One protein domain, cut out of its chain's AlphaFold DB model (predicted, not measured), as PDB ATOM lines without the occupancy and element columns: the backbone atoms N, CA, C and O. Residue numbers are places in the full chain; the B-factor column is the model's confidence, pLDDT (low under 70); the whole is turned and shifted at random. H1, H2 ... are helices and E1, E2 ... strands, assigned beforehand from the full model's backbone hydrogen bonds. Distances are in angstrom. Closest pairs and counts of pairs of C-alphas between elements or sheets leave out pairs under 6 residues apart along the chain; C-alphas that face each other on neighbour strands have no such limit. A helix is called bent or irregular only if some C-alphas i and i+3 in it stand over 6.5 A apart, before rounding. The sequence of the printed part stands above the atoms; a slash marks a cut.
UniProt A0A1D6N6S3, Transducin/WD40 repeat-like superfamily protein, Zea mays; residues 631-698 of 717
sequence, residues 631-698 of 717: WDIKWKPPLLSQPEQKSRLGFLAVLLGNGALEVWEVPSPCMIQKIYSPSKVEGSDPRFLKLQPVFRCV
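This is residues 631 to 698 of the 717 residues of the protein "Transducin/WD40 repeat-like superfamily protein" of Zea mays (UniProt A0A1D6N6S3). A single twisted sheet of four antiparallel strands forms a slab, with two short helices, H1 and H2, at one end of it, where E2 begins and E3 ends, and no named helix over either face. Beyond H2 the chain swings out in a long loop, of which residues 678 to 683 stick out freely, and then folds back to add the short edge strand E4 beside E3. The 68 printed residues hold two named helices and four named strands in the order E1, H1, E2, E3, H2, E4; the sheet's order is E1, E2, E3, E4, and the class is mixed, helices and strands. The whole is loose, with a radius of gyration of the C-alphas of 14.2 A, and flat, spanning 40 by 34 by 15 A.

The longest strand, E2, covers residues 648 to 656 and measures 22.7 A from first to last C-alpha. E3, residues 661 to 667, measures 19.6 A. E1, residues 631 to 636, measures 17.2 A and begins at C-alpha 631 (97.544, 72.923, 19.971). E4, residues 695 to 697, measures 6.9 A and ends at C-alpha 697 (99.802, 85.289, 27.488). H1, residues 643 to 647, and H2, residues 669 to 675, measure 9.7 A each; H2 begins at C-alpha 669 (73.423, 77.580, 31.162). H1 is only just irregular: C-alphas 643 and 646 are 6.9 A apart.

The inner strands E2 and E3 form a hairpin, antiparallel at 159 degrees, with N 652 and O 664 at 2.9 A, within hydrogen-bond range. E1, an edge strand, is antiparallel to E2 at 164 degrees, with N 634 and O 653 at 2.8 A. E4, the other edge strand, is antiparallel to E3 at 169 degrees, with N 697 and O 661 at 2.8 A. E1 and E4 are apart. H2 is on the sheet but only grazes it with residues 669 to 675; the C-alphas of Arg 648 and Met 671, the closest of E2 and H2, are 7.5 A apart. H1 touches H2, the closest C-alphas being those of Ser 647 and Met 671, at 5.4 A. H1 is not on the sheet, but only just, with 4 pairs of C-alphas within 10 A. Every O i to N i+4 pair is within hydrogen-bond range in H2; in H1 it is 0 of 1, and 0 of 2 for O i to N i+3.

The C-alphas of Gly 659 and Lys 680, the two farthest apart, are 39.6 A from each other. The printed part has no cut. The link from H2 to E4, 19 residues, is long. The mean pLDDT of the printed part is 78.0; residues 640 to 646, 676, 678 to 687 and 698 are under 70.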
ATOM      1  N   TRP A 631      96.523  73.949  19.711       88.81
ATOM      2  CA  TRP A 631      97.544  72.923  19.971       88.81
ATOM      3  C   TRP A 631      97.282  72.102  21.244       88.81
ATOM      4  O   TRP A 631      97.783  70.988  21.369       88.81
ATOM      5  N   ASP A 632      96.566  72.673  22.212       89.19
ATOM      6  CA  ASP A 632      96.238  72.061  23.505       89.19
ATOM      7  C   ASP A 632      94.985  72.748  24.064       89.19
ATOM      8  O   ASP A 632      94.868  73.972  23.969       89.19
ATOM      9  N   ILE A 633      94.060  71.975  24.634       91.00
ATOM     10  CA  ILE A 633      92.810  72.451  25.240       91.00
ATOM     11  C   ILE A 633      92.672  71.779  26.607       91.00
ATOM     12  O   ILE A 633      92.773  70.557  26.718       91.00
ATOM     13  N   LYS A 634      92.434  72.569  27.657       92.69
ATOM     14  CA  LYS A 634      92.251  72.079  29.029       92.69
ATOM     15  C   LYS A 634      91.027  72.694  29.679       92.69
ATOM     16  O   LYS A 634      90.882  73.912  29.729       92.69
ATOM     17  N   TRP A 635      90.184  71.827  30.223       92.25
ATOM     18  CA  TRP A 635      89.005  72.187  30.997       92.25
ATOM     19  C   TRP A 635      89.295  72.074  32.498       92.25
ATOM     20  O   TRP A 635      89.868  71.076  32.942       92.25
ATOM     21  N   LYS A 636      88.892  73.080  33.279       89.38
ATOM     22  CA  LYS A 636      88.824  73.026  34.744       89.38
ATOM     23  C   LYS A 636      87.373  73.312  35.166       89.38
ATOM     24  O   LYS A 636      86.978  74.479  35.111       89.38
ATOM     25  N   PRO A 637      86.591  72.295  35.580       85.44
ATOM     26  CA  PRO A 637      85.241  72.499  36.107       85.44
ATOM     27  C   PRO A 637      85.265  73.254  37.454       85.44
ATOM     28  O   PRO A 637      86.346  73.487  38.016       85.44
ATOM     29  N   PRO A 638      84.099  73.648  37.994       82.06
ATOM     30  CA  PRO A 638      84.003  74.426  39.220       82.06
ATOM     31  C   PRO A 638      84.360  73.562  40.443       82.06
ATOM     32  O   PRO A 638      84.135  72.353  40.459       82.06
ATOM     33  N   LEU A 639      84.933  74.178  41.481       76.56
ATOM     34  CA  LEU A 639      85.190  73.509  42.762       76.56
ATOM     35  C   LEU A 639      83.936  73.577  43.643       76.56
ATOM     36  O   LEU A 639      83.648  74.642  44.183       76.56
ATOM     37  N   LEU A 640      83.252  72.438  43.808       61.91
ATOM     38  CA  LEU A 640      81.923  72.259  44.430       61.91
ATOM     39  C   LEU A 640      81.691  72.915  45.813       61.91
ATOM     40  O   LEU A 640      80.555  72.977  46.268       61.91
ATOM     41  N   SER A 641      82.733  73.396  46.494       56.69
ATOM     42  CA  SER A 641      82.667  74.063  47.800       56.69
ATOM     43  C   SER A 641      82.291  75.554  47.756       56.69
ATOM     44  O   SER A 641      82.183  76.173  48.811       56.69
ATOM     45  N   GLN A 642      82.119  76.153  46.574       56.03
ATOM     46  CA  GLN A 642      81.964  77.606  46.408       56.03
ATOM     47  C   GLN A 642      80.542  77.992  45.943       56.03
ATOM     48  O   GLN A 642      80.209  77.786  44.770       56.03
ATOM     49  N   PRO A 643      79.696  78.597  46.805       51.12
ATOM     50  CA  PRO A 643      78.277  78.844  46.508       51.12
ATOM     51  C   PRO A 643      78.034  79.846  45.365       51.12
ATOM     52  O   PRO A 643      76.976  79.827  44.732       51.12
ATOM     53  N   GLU A 644      79.023  80.685  45.060       52.50
ATOM     54  CA  GLU A 644      78.991  81.688  43.987       52.50
ATOM     55  C   GLU A 644      79.060  81.082  42.573       52.50
ATOM     56  O   GLU A 644      78.763  81.757  41.587       52.50
ATOM     57  N   GLN A 645      79.427  79.802  42.431       55.97
ATOM     58  CA  GLN A 645      79.667  79.173  41.124       55.97
ATOM     59  C   GLN A 645      78.412  78.949  40.266       55.97
ATOM     60  O   GLN A 645      78.542  78.561  39.108       55.97
ATOM     61  N   LYS A 646      77.204  79.256  40.760       63.41
ATOM     62  CA  LYS A 646      75.946  79.150  39.987       63.41
ATOM     63  C   LYS A 646      75.963  79.947  38.667       63.41
ATOM     64  O   LYS A 646      75.169  79.664  37.770       63.41
ATOM     65  N   SER A 647      76.867  80.918  38.531       73.75
ATOM     66  CA  SER A 647      77.111  81.724  37.328       73.75
ATOM     67  C   SER A 647      78.023  81.077  36.272       73.75
ATOM     68  O   SER A 647      77.982  81.508  35.122       73.75
ATOM     69  N   ARG A 648      78.834  80.058  36.604       84.00
ATOM     70  CA  ARG A 648      79.938  79.576  35.745       84.00
ATOM     71  C   ARG A 648      80.087  78.055  35.691       84.00
ATOM     72  O   ARG A 648      80.106  77.382  36.713       84.00
ATOM     73  N   LEU A 649      80.275  77.524  34.481       85.62
ATOM     74  CA  LEU A 649      80.657  76.130  34.231       85.62
ATOM     75  C   LEU A 649      82.142  75.857  34.506       85.62
ATOM     76  O   LEU A 649      82.500  74.700  34.679       85.62
ATOM     77  N   GLY A 650      83.008  76.874  34.549       89.69
ATOM     78  CA  GLY A 650      84.431  76.706  34.866       89.69
ATOM     79  C   GLY A 650      85.355  77.481  33.930       89.69
ATOM     80  O   GLY A 650      84.944  78.457  33.304       89.69
ATOM     81  N   PHE A 651      86.611  77.041  33.835       91.38
ATOM     82  CA  PHE A 651      87.641  77.686  33.019       91.38
ATOM     83  C   PHE A 651      88.113  76.783  31.880       91.38
ATOM     84  O   PHE A 651      88.530  75.642  32.098       91.38
ATOM     85  N   LEU A 652      88.111  77.330  30.668       92.31
ATOM     86  CA  LEU A 652      88.655  76.707  29.468       92.31
ATOM     87  C   LEU A 652      89.971  77.401  29.103       92.31
ATOM     88  O   LEU A 652      89.984  78.607  28.882       92.31
ATOM     89  N   ALA A 653      91.072  76.660  29.032       93.00
ATOM     90  CA  ALA A 653      92.381  77.160  28.615       93.00
ATOM     91  C   ALA A 653      92.764  76.564  27.255       93.00
ATOM     92  O   ALA A 653      92.703  75.344  27.088       93.00
ATOM     93  N   VAL A 654      93.190  77.398  26.300       91.69
ATOM     94  CA  VAL A 654      93.609  76.962  24.956       91.69
ATOM     95  C   VAL A 654      94.965  77.553  24.585       91.69
ATOM     96  O   VAL A 654      95.182  78.764  24.663       91.69
ATOM     97  N   LEU A 655      95.870  76.688  24.127       91.50
ATOM     98  CA  LEU A 655      97.088  77.093  23.434       91.50
ATOM     99  C   LEU A 655      96.776  77.288  21.948       91.50
ATOM    100  O   LEU A 655      96.592  76.320  21.211       91.50
ATOM    101  N   LEU A 656      96.739  78.537  21.500       89.62
ATOM    102  CA  LEU A 656      96.453  78.897  20.115       89.62
ATOM    103  C   LEU A 656      97.666  78.696  19.193       89.62
ATOM    104  O   LEU A 656      98.826  78.718  19.611       89.62
ATOM    105  N   GLY A 657      97.384  78.570  17.895       86.25
ATOM    106  CA  GLY A 657      98.354  78.323  16.824       86.25
ATOM    107  C   GLY A 657      99.527  79.307  16.753       86.25
ATOM    108  O   GLY A 657     100.620  78.939  16.339       86.25
ATOM    109  N   ASN A 658      99.305  80.543  17.204       84.88
ATOM    110  CA  ASN A 658     100.293  81.623  17.298       84.88
ATOM    111  C   ASN A 658     101.208  81.532  18.542       84.88
ATOM    112  O   ASN A 658     102.042  82.412  18.748       84.88
ATOM    113  N   GLY A 659     101.056  80.504  19.383       85.94
ATOM    114  CA  GLY A 659     101.802  80.344  20.635       85.94
ATOM    115  C   GLY A 659     101.287  81.207  21.794       85.94
ATOM    116  O   GLY A 659     101.994  81.346  22.798       85.94
ATOM    117  N   ALA A 660     100.087  81.787  21.670       88.19
ATOM    118  CA  ALA A 660      99.400  82.443  22.774       88.19
ATOM    119  C   ALA A 660      98.625  81.422  23.622       88.19
ATOM    120  O   ALA A 660      97.956  80.542  23.083       88.19
ATOM    121  N   LEU A 661      98.698  81.556  24.945       91.56
ATOM    122  CA  LEU A 661      97.822  80.859  25.885       91.56
ATOM    123  C   LEU A 661      96.713  81.824  26.298       91.56
ATOM    124  O   LEU A 661      96.989  82.847  26.930       91.56
ATOM    125  N   GLU A 662      95.478  81.496  25.941       92.69
ATOM    126  CA  GLU A 662      94.278  82.242  26.321       92.69
ATOM    127  C   GLU A 662      93.410  81.369  27.242       92.69
ATOM    128  O   GLU A 662      93.401  80.140  27.128       92.69
ATOM    129  N   VAL A 663      92.742  81.996  28.212       92.69
ATOM    130  CA  VAL A 663      91.834  81.329  29.156       92.69
ATOM    131  C   VAL A 663      90.523  82.097  29.192       92.69
ATOM    132  O   VAL A 663      90.530  83.312  29.371       92.69
ATOM    133  N   TRP A 664      89.412  81.383  29.062       91.75
ATOM    134  CA  TRP A 664      88.053  81.906  29.135       91.75
ATOM    135  C   TRP A 664      87.358  81.354  30.372       91.75
ATOM    136  O   TRP A 664      87.497  80.176  30.709       91.75
ATOM    137  N   GLU A 665      86.575  82.205  31.019       91.25
ATOM    138  CA  GLU A 665      85.563  81.784  31.976       91.25
ATOM    139  C   GLU A 665      84.292  81.437  31.196       91.25
ATOM    140  O   GLU A 665      83.799  82.243  30.408       91.25
ATOM    141  N   VAL A 666      83.801  80.209  31.355       89.00
ATOM    142  CA  VAL A 666      82.625  79.710  30.637       89.00
ATOM    143  C   VAL A 666      81.407  79.868  31.556       89.00
ATOM    144  O   VAL A 666      81.393  79.260  32.631       89.00
ATOM    145  N   PRO A 667      80.391  80.667  31.184       85.00
ATOM    146  CA  PRO A 667      79.216  80.892  32.021       85.00
ATOM    147  C   PRO A 667      78.317  79.652  32.100       85.00
ATOM    148  O   PRO A 667      78.389  78.749  31.267       85.00
ATOM    149  N   SER A 668      77.468  79.592  33.126       84.56
ATOM    150  CA  SER A 668      76.504  78.503  33.303       84.56
ATOM    151  C   SER A 668      75.329  78.620  32.325       84.56
ATOM    152  O   SER A 668      74.983  79.736  31.931       84.56
ATOM    153  N   PRO A 669      74.642  77.515  31.972       78.06
ATOM    154  CA  PRO A 669      73.423  77.580  31.162       78.06
ATOM    155  C   PRO A 669      72.358  78.490  31.790       78.06
ATOM    156  O   PRO A 669      71.696  79.240  31.083       78.06
ATOM    157  N   CYS A 670      72.268  78.512  33.124       76.12
ATOM    158  CA  CYS A 670      71.390  79.411  33.873       76.12
ATOM    159  C   CYS A 670      71.787  80.891  33.729       76.12
ATOM    160  O   CYS A 670      70.919  81.760  33.738       76.12
ATOM    161  N   MET A 671      73.083  81.205  33.600       79.75
ATOM    162  CA  MET A 671      73.541  82.570  33.327       79.75
ATOM    163  C   MET A 671      73.340  82.951  31.858       79.75
ATOM    164  O   MET A 671      72.901  84.062  31.586       79.75
ATOM    165  N   ILE A 672      73.571  82.026  30.923       78.50
ATOM    166  CA  ILE A 672      73.264  82.201  29.494       78.50
ATOM    167  C   ILE A 672      71.765  82.494  29.318       78.50
ATOM    168  O   ILE A 672      71.408  83.478  28.679       78.50
ATOM    169  N   GLN A 673      70.884  81.729  29.969       75.56
ATOM    170  CA  GLN A 673      69.436  81.965  29.957       75.56
ATOM    171  C   GLN A 673      69.045  83.334  30.542       75.56
ATOM    172  O   GLN A 673      68.063  83.916  30.095       75.56
ATOM    173  N   LYS A 674      69.806  83.879  31.503       77.25
ATOM    174  CA  LYS A 674      69.600  85.247  32.018       77.25
ATOM    175  C   LYS A 674      70.108  86.326  31.058       77.25
ATOM    176  O   LYS A 674      69.426  87.326  30.879       77.25
ATOM    177  N   ILE A 675      71.259  86.115  30.414       72.50
ATOM    178  CA  ILE A 675      71.824  87.028  29.403       72.50
ATOM    179  C   ILE A 675      70.893  87.140  28.185       72.50
ATOM    180  O   ILE A 675      70.689  88.236  27.676       72.50
ATOM    181  N   TYR A 676      70.302  86.022  27.760       68.31
ATOM    182  CA  TYR A 676      69.346  85.953  26.649       68.31
ATOM    183  C   TYR A 676      67.889  85.778  27.117       68.31
ATOM    184  O   TYR A 676      67.053  85.251  26.382       68.31
ATOM    185  N   SER A 677      67.565  86.222  28.336       70.69
ATOM    186  CA  SER A 677      66.167  86.471  28.709       70.69
ATOM    187  C   SER A 677      65.609  87.590  27.814       70.69
ATOM    188  O   SER A 677      66.393  88.443  27.391       70.69
ATOM    189  N   PRO A 678      64.294  87.623  27.514       58.84
ATOM    190  CA  PRO A 678      63.707  88.449  26.448       58.84
ATOM    191  C   PRO A 678      63.612  89.960  26.763       58.84
ATOM    192  O   PRO A 678      62.588  90.608  26.545       58.84
ATOM    193  N   SER A 679      64.708  90.554  27.234       55.56
ATOM    194  CA  SER A 679      64.966  91.988  27.119       55.56
ATOM    195  C   SER A 679      65.252  92.340  25.653       55.56
ATOM    196  O   SER A 679      65.895  91.580  24.929       55.56
ATOM    197  N   LYS A 680      64.738  93.482  25.188       50.91
ATOM    198  CA  LYS A 680      64.673  93.840  23.760       50.91
ATOM    199  C   LYS A 680      65.995  94.429  23.235       50.91
ATOM    200  O   LYS A 680      66.019  95.557  22.752       50.91
ATOM    201  N   VAL A 681      67.095  93.685  23.359       58.81
ATOM    202  CA  VAL A 681      68.404  94.069  22.804       58.81
ATOM    203  C   VAL A 681      68.546  93.494  21.397       58.81
ATOM    204  O   VAL A 681      68.704  92.291  21.201       58.81
ATOM    205  N   GLU A 682      68.473  94.360  20.391       44.62
ATOM    206  CA  GLU A 682      68.560  93.941  18.995       44.62
ATOM    207  C   GLU A 682      69.989  93.477  18.647       44.62
ATOM    208  O   GLU A 682      70.968  94.188  18.874       44.62
ATOM    209  N   GLY A 683      70.113  92.248  18.128       56.53
ATOM    210  CA  GLY A 683      71.389  91.627  17.742       56.53
ATOM    211  C   GLY A 683      71.950  90.553  18.692       56.53
ATOM    212  O   GLY A 683      72.926  89.895  18.332       56.53
ATOM    213  N   SER A 684      71.355  90.309  19.867       58.66
ATOM    214  CA  SER A 684      71.814  89.253  20.790       58.66
ATOM    215  C   SER A 684      71.218  87.872  20.467       58.66
ATOM    216  O   SER A 684      70.283  87.418  21.123       58.66
ATOM    217  N   ASP A 685      71.774  87.179  19.467       61.66
ATOM    218  CA  ASP A 685      71.420  85.784  19.147       61.66
ATOM    219  C   ASP A 685      71.875  84.822  20.276       61.66
ATOM    220  O   ASP A 685      73.082  84.737  20.538       61.66
ATOM    221  N   PRO A 686      70.965  84.057  20.921       62.41
ATOM    222  CA  PRO A 686      71.304  83.131  22.009       62.41
ATOM    223  C   PRO A 686      72.262  82.000  21.611       62.41
ATOM    224  O   PRO A 686      72.814  81.327  22.482       62.41
ATOM    225  N   ARG A 687      72.482  81.774  20.310       68.75
ATOM    226  CA  ARG A 687      73.402  80.752  19.790       68.75
ATOM    227  C   ARG A 687      74.872  81.187  19.814       68.75
ATOM    228  O   ARG A 687      75.744  80.326  19.712       68.75
ATOM    229  N   PHE A 688      75.167  82.486  19.945       73.25
ATOM    230  CA  PHE A 688      76.522  83.029  19.773       73.25
ATOM    231  C   PHE A 688      76.942  83.972  20.908       73.25
ATOM    232  O   PHE A 688      76.771  85.190  20.836       73.25
ATOM    233  N   LEU A 689      77.582  83.415  21.942       78.00
ATOM    234  CA  LEU A 689      78.116  84.194  23.058       78.00
ATOM    235  C   LEU A 689      79.575  84.619  22.826       78.00
ATOM    236  O   LEU A 689      80.498  83.803  22.848       78.00
ATOM    237  N   LYS A 690      79.797  85.925  22.649       82.62
ATOM    238  CA  LYS A 690      81.131  86.518  22.473       82.62
ATOM    239  C   LYS A 690      81.834  86.714  23.824       82.62
ATOM    240  O   LYS A 690      81.686  87.753  24.461       82.62
ATOM    241  N   LEU A 691      82.629  85.730  24.240       83.81
ATOM    242  CA  LEU A 691      83.436  85.794  25.464       83.81
ATOM    243  C   LEU A 691      84.802  86.462  25.229       83.81
ATOM    244  O   LEU A 691      85.516  86.134  24.280       83.81
ATOM    245  N   GLN A 692      85.205  87.344  26.145       86.94
ATOM    246  CA  GLN A 692      86.582  87.840  26.242       86.94
ATOM    247  C   GLN A 692      87.412  86.882  27.122       86.94
ATOM    248  O   GLN A 692      86.912  86.441  28.158       86.94
ATOM    249  N   PRO A 693      88.665  86.541  26.760       89.25
ATOM    250  CA  PRO A 693      89.515  85.739  27.633       89.25
ATOM    251  C   PRO A 693      89.884  86.519  28.907       89.25
ATOM    252  O   PRO A 693      90.384  87.643  28.833       89.25
ATOM    253  N   VAL A 694      89.681  85.893  30.068       90.62
ATOM    254  CA  VAL A 694      90.045  86.419  31.398       90.62
ATOM    255  C   VAL A 694      91.560  86.443  31.627       90.62
ATOM    256  O   VAL A 694      92.055  87.197  32.458       90.62
ATOM    257  N   PHE A 695      92.320  85.649  30.866       90.31
ATOM    258  CA  PHE A 695      93.781  85.697  30.847       90.31
ATOM    259  C   PHE A 695      94.323  85.490  29.431       90.31
ATOM    260  O   PHE A 695      93.824  84.655  28.675       90.31
ATOM    261  N   ARG A 696      95.395  86.217  29.093       89.12
ATOM    262  CA  ARG A 696      96.072  86.144  27.793       89.12
ATOM    263  C   ARG A 696      97.587  86.291  27.944       89.12
ATOM    264  O   ARG A 696      98.078  87.349  28.323       89.12
ATOM    265  N   CYS A 697      98.340  85.261  27.566       84.81
ATOM    266  CA  CYS A 697      99.802  85.289  27.488       84.81
ATOM    267  C   CYS A 697     100.265  85.087  26.042       84.81
ATOM    268  O   CYS A 697      99.958  84.077  25.421       84.81
ATOM    269  N   VAL A 698     101.053  86.023  25.510       69.69
ATOM    270  CA  VAL A 698     101.403  86.101  24.074       69.69
ATOM    271  C   VAL A 698     102.698  85.335  23.722       69.69
ATOM    272  O   VAL A 698     103.319  85.609  22.696       69.69
TER     273      VAL A 698